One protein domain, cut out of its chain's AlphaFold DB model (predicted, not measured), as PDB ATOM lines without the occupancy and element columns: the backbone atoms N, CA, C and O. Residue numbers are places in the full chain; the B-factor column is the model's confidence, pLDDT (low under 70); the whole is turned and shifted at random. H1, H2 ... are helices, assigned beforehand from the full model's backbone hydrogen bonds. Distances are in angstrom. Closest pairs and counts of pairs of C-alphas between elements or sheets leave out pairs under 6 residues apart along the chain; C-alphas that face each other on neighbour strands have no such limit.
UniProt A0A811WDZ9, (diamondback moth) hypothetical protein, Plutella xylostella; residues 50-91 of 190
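What this domain is: This is residues 50 to 91 of the 190 residues of the protein "(diamondback moth) hypothetical protein" of Plutella xylostella (UniProt A0A811WDZ9). One long helix, H1, makes most of the length of a thin rod, and a short helix, H2, turns off at a corner at the end of H1 and runs on the same way to make, with the last residues, the rest of that length. Nothing folds back on H1, and residues 50 to 91 stand free. The printed part has 42 residues with two named helices, H1 then H2, and no named strand; its class is all helix. It is extended, with a radius of gyration of the C-alphas of 17.9 A and spans of 58 by 11 by 7 A.

How they stand to each other: H1, residues 50 to 79, and H2, residues 82 to 89, are joined by a tight link of 2 residues. They are close but not clearly touching, the closest C-alphas being those of Glu 78 and Asn 84, 7.1 A apart. Their lines stand at a steep tilt of 63 degrees, and they run the same way. In H1 and H2 every O i to N i+4 pair is within hydrogen-bond range.

Where its parts are: H1 begins at C-alpha 50 (92.163, 100.234, 119.857) and ends at C-alpha 79 (53.725, 90.552, 138.165), 43.7 A from first to last C-alpha. H2 ends at C-alpha 89 (41.652, 92.712, 142.375).

The domain as a whole: The two C-alphas farthest apart, those of Leu 50 and Leu 90, are 58.2 A apart. The printed part has no cut. Its mean pLDDT is 82.6, and residues 90 to 91 are under 70.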
ATOM      1  N   LEU A  50      93.348 100.719 120.564       70.06
ATOM      2  CA  LEU A  50      92.163 100.234 119.857       70.06
ATOM      3  C   LEU A  50      91.662  98.880 120.387       70.06
ATOM      4  O   LEU A  50      90.452  98.655 120.457       70.06
ATOM      5  N   LYS A  51      92.555  97.967 120.793       70.25
ATOM      6  CA  LYS A  51      92.158  96.659 121.349       70.25
ATOM      7  C   LYS A  51      91.664  96.785 122.787       70.25
ATOM      8  O   LYS A  51      90.712  96.098 123.163       70.25
ATOM      9  N   VAL A  52      92.258  97.687 123.568       73.06
ATOM     10  CA  VAL A  52      91.814  97.995 124.937       73.06
ATOM     11  C   VAL A  52      90.401  98.582 124.922       73.06
ATOM     12  O   VAL A  52      89.530  98.101 125.648       73.06
ATOM     13  N   GLU A  53      90.130  99.543 124.034       75.38
ATOM     14  CA  GLU A  53      88.802 100.150 123.895       75.38
ATOM     15  C   GLU A  53      87.743  99.125 123.453       75.38
ATOM     16  O   GLU A  53      86.643  99.065 124.013       75.38
ATOM     17  N   GLN A  54      88.076  98.252 122.497       80.56
ATOM     18  CA  GLN A  54      87.183  97.170 122.069       80.56
ATOM     19  C   GLN A  54      86.888  96.175 123.199       80.56
ATOM     20  O   GLN A  54      85.745  95.733 123.349       80.56
ATOM     21  N   LYS A  55      87.889  95.834 124.018       81.88
ATOM     22  CA  LYS A  55      87.709  94.960 125.185       81.88
ATOM     23  C   LYS A  55      86.799  95.614 126.227       81.88
ATOM     24  O   LYS A  55      85.882  94.956 126.719       81.88
ATOM     25  N   LEU A  56      86.978  96.907 126.498       83.44
ATOM     26  CA  LEU A  56      86.136  97.661 127.429       83.44
ATOM     27  C   LEU A  56      84.679  97.744 126.943       83.44
ATOM     28  O   LEU A  56      83.754  97.472 127.709       83.44
ATOM     29  N   LYS A  57      84.462  98.016 125.646       85.31
ATOM     30  CA  LYS A  57      83.124  98.009 125.026       85.31
ATOM     31  C   LYS A  57      82.438  96.647 125.150       85.31
ATOM     32  O   LYS A  57      81.250  96.587 125.462       85.31
ATOM     33  N   ARG A  58      83.174  95.546 124.953       88.19
ATOM     34  CA  ARG A  58      82.639  94.183 125.134       88.19
ATOM     35  C   ARG A  58      82.232  93.910 126.583       88.19
ATOM     36  O   ARG A  58      81.172  93.329 126.801       88.19
ATOM     37  N   MET A  59      83.036  94.343 127.554       88.44
ATOM     38  CA  MET A  59      82.717  94.179 128.977       88.44
ATOM     39  C   MET A  59      81.469  94.972 129.373       88.44
ATOM     40  O   MET A  59      80.561  94.403 129.974       88.44
ATOM     41  N   ARG A  60      81.374  96.234 128.938       88.81
ATOM     42  CA  ARG A  60      80.200  97.082 129.180       88.81
ATOM     43  C   ARG A  60      78.922  96.475 128.601       88.81
ATOM     44  O   ARG A  60      77.924  96.363 129.302       88.81
ATOM     45  N   LYS A  61      78.971  95.991 127.355       91.62
ATOM     46  CA  LYS A  61      77.820  95.333 126.714       91.62
ATOM     47  C   LYS A  61      77.341  94.108 127.503       91.62
ATOM     48  O   LYS A  61      76.141  93.894 127.645       91.62
ATOM     49  N   LYS A  62      78.273  93.311 128.038       92.81
ATOM     50  CA  LYS A  62      77.954  92.124 128.845       92.81
ATOM     51  C   LYS A  62      77.298  92.491 130.181       92.81
ATOM     52  O   LYS A  62      76.416  91.775 130.652       92.81
ATOM     53  N   GLU A  63      77.725  93.589 130.792       90.00
ATOM     54  CA  GLU A  63      77.139  94.099 132.031       90.00
ATOM     55  C   GLU A  63      75.731  94.665 131.809       90.00
ATOM     56  O   GLU A  63      74.812  94.325 132.555       90.00
ATOM     57  N   GLU A  64      75.531  95.425 130.730       89.94
ATOM     58  CA  GLU A  64      74.215  95.935 130.322       89.94
ATOM     59  C   GLU A  64      73.221  94.791 130.063       89.94
ATOM     60  O   GLU A  64      72.087  94.827 130.542       89.94
ATOM     61  N   GLU A  65      73.650  93.727 129.378       91.81
ATOM     62  CA  GLU A  65      72.818  92.544 129.135       91.81
ATOM     63  C   GLU A  65      72.462  91.804 130.437       91.81
ATOM     64  O   GLU A  65      71.312  91.401 130.642       91.81
ATOM     65  N   ARG A  66      73.425  91.669 131.358       91.75
ATOM     66  CA  ARG A  66      73.187  91.069 132.678       91.75
ATOM     67  C   ARG A  66      72.182  91.886 133.488       91.75
ATOM     68  O   ARG A  66      71.301  91.296 134.113       91.75
ATOM     69  N   ASN A  67      72.305  93.211 133.464       90.31
ATOM     70  CA  ASN A  67      71.407  94.112 134.176       90.31
ATOM     71  C   ASN A  67      69.989  94.056 133.587       90.31
ATOM     72  O   ASN A  67      69.021  93.840 134.314       90.31
ATOM     73  N   LYS A  68      69.862  94.094 132.254       92.06
ATOM     74  CA  LYS A  68      68.570  93.947 131.568       92.06
ATOM     75  C   LYS A  68      67.860  92.646 131.956       92.06
ATOM     76  O   LYS A  68      66.680  92.663 132.296       92.06
ATOM     77  N   ARG A  69      68.588  91.525 131.980       91.25
ATOM     78  CA  ARG A  69      68.031  90.222 132.376       91.25
ATOM     79  C   ARG A  69      67.623  90.172 133.853       91.25
ATOM     80  O   ARG A  69      66.679  89.465 134.202       91.25
ATOM     81  N   ALA A  70      68.342  90.873 134.729       90.19
ATOM     82  CA  ALA A  70      67.972  90.985 136.138       90.19
ATOM     83  C   ALA A  70      66.672  91.787 136.302       90.19
ATOM     84  O   ALA A  70      65.754  91.308 136.964       90.19
ATOM     85  N   TYR A  71      66.563  92.925 135.614       89.56
ATOM     86  CA  TYR A  71      65.374  93.774 135.617       89.56
ATOM     87  C   TYR A  71      64.124  93.053 135.086       89.56
ATOM     88  O   TYR A  71      63.060  93.104 135.696       89.56
ATOM     89  N   GLU A  72      64.244  92.312 133.980       89.25
ATOM     90  CA  GLU A  72      63.131  91.515 133.441       89.25
ATOM     91  C   GLU A  72      62.647  90.455 134.441       89.25
ATOM     92  O   GLU A  72      61.442  90.280 134.631       89.25
ATOM     93  N   ARG A  73      63.577  89.790 135.138       87.50
ATOM     94  CA  ARG A  73      63.251  88.799 136.173       87.50
ATOM     95  C   ARG A  73      62.542  89.429 137.370       87.50
ATOM     96  O   ARG A  73      61.642  88.810 137.932       87.50
ATOM     97  N   GLU A  74      62.954  90.621 137.781       84.69
ATOM     98  CA  GLU A  74      62.320  91.357 138.875       84.69
ATOM     99  C   GLU A  74      60.899  91.788 138.501       84.69
ATOM    100  O   GLU A  74      59.956  91.477 139.224       84.69
ATOM    101  N   LYS A  75      60.712  92.338 137.298       84.88
ATOM    102  CA  LYS A  75      59.389  92.700 136.773       84.88
ATOM    103  C   LYS A  75      58.445  91.499 136.661       84.88
ATOM    104  O   LYS A  75      57.251  91.612 136.934       84.88
ATOM    105  N   GLU A  76      58.945  90.328 136.261       82.69
ATOM    106  CA  GLU A  76      58.143  89.098 136.278       82.69
ATOM    107  C   GLU A  76      57.761  88.663 137.696       82.69
ATOM    108  O   GLU A  76      56.637  88.203 137.907       82.69
ATOM    109  N   ARG A  77      58.662  88.818 138.675       83.06
ATOM    110  CA  ARG A  77      58.367  88.533 140.087       83.06
ATOM    111  C   ARG A  77      57.314  89.482 140.640       83.06
ATOM    112  O   ARG A  77      56.395  89.013 141.300       83.06
ATOM    113  N   GLU A  78      57.391  90.769 140.319       80.06
ATOM    114  CA  GLU A  78      56.375  91.755 140.698       80.06
ATOM    115  C   GLU A  78      55.007  91.434 140.090       80.06
ATOM    116  O   GLU A  78      53.993  91.529 140.780       80.06
ATOM    117  N   ARG A  79      54.966  90.995 138.825       75.81
ATOM    118  CA  ARG A  79      53.725  90.552 138.165       75.81
ATOM    119  C   ARG A  79      53.124  89.298 138.796       75.81
ATOM    120  O   ARG A  79      51.907  89.159 138.812       75.81
ATOM    121  N   ARG A  80      53.963  88.380 139.283       77.31
ATOM    122  CA  ARG A  80      53.539  87.139 139.957       77.31
ATOM    123  C   ARG A  80      53.351  87.312 141.470       77.31
ATOM    124  O   ARG A  80      53.046  86.334 142.147       77.31
ATOM    125  N   ASN A  81      53.547  88.516 142.011       84.62
ATOM    126  CA  ASN A  81      53.416  88.776 143.438       84.62
ATOM    127  C   ASN A  81      51.933  88.797 143.846       84.62
ATOM    128  O   ASN A  81      51.139  89.585 143.329       84.62
ATOM    129  N   VAL A  82      51.579  87.947 144.811       82.25
ATOM    130  CA  VAL A  82      50.217  87.795 145.342       82.25
ATOM    131  C   VAL A  82      49.671  89.085 145.955       82.25
ATOM    132  O   VAL A  82      48.481  89.348 145.834       82.25
ATOM    133  N   PHE A  83      50.528  89.929 146.539       81.19
ATOM    134  CA  PHE A  83      50.107  91.210 147.113       81.19
ATOM    135  C   PHE A  83      49.720  92.216 146.028       81.19
ATOM    136  O   PHE A  83      48.701  92.883 146.151       81.19
ATOM    137  N   ASN A  84      50.467  92.265 144.920       79.25
ATOM    138  CA  ASN A  84      50.102  93.091 143.767       79.25
ATOM    139  C   ASN A  84      48.811  92.586 143.110       79.25
ATOM    140  O   ASN A  84      47.981  93.384 142.686       79.25
ATOM    141  N   PHE A  85      48.610  91.266 143.056       79.12
ATOM    142  CA  PHE A  85      47.361  90.682 142.574       79.12
ATOM    143  C   PHE A  85      46.169  91.044 143.470       79.12
ATOM    144  O   PHE A  85      45.146  91.485 142.950       79.12
ATOM    145  N   LEU A  86      46.297  90.926 144.798       77.62
ATOM    146  CA  LEU A  86      45.257  91.367 145.735       77.62
ATOM    147  C   LEU A  86      44.979  92.867 145.600       77.62
ATOM    148  O   LEU A  86      43.823  93.260 145.496       77.62
ATOM    149  N   ASN A  87      46.019  93.696 145.526       78.81
ATOM    150  CA  ASN A  87      45.865  95.141 145.368       78.81
ATOM    151  C   ASN A  87      45.164  95.507 144.050       78.81
ATOM    152  O   ASN A  87      44.370  96.436 144.030       78.81
ATOM    153  N   ASN A  88      45.390  94.755 142.968       72.06
ATOM    154  CA  ASN A  88      44.720  94.987 141.684       72.06
ATOM    155  C   ASN A  88      43.289  94.421 141.614       72.06
ATOM    156  O   ASN A  88      42.507  94.854 140.769       72.06
ATOM    157  N   THR A  89      42.953  93.413 142.429       72.44
ATOM    158  CA  THR A  89      41.652  92.712 142.375       72.44
ATOM    159  C   THR A  89      40.668  93.164 143.448       72.44
ATOM    160  O   THR A  89      39.468  93.180 143.193       72.44
ATOM    161  N   LEU A  90      41.169  93.532 144.628       68.31
ATOM    162  CA  LEU A  90      40.390  93.967 145.790       68.31
ATOM    163  C   LEU A  90      40.647  95.432 146.154       68.31
ATOM    164  O   LEU A  90      39.837  96.028 146.859       68.31
ATOM    165  N   GLY A  91      41.759  96.014 145.696       62.16
ATOM    166  CA  GLY A  91      41.980  97.448 145.811       62.16
ATOM    167  C   GLY A  91      41.031  98.172 144.866       62.16
ATOM    168  O   GLY A  91      41.069  97.969 143.653       62.16
TER     169      GLY A  91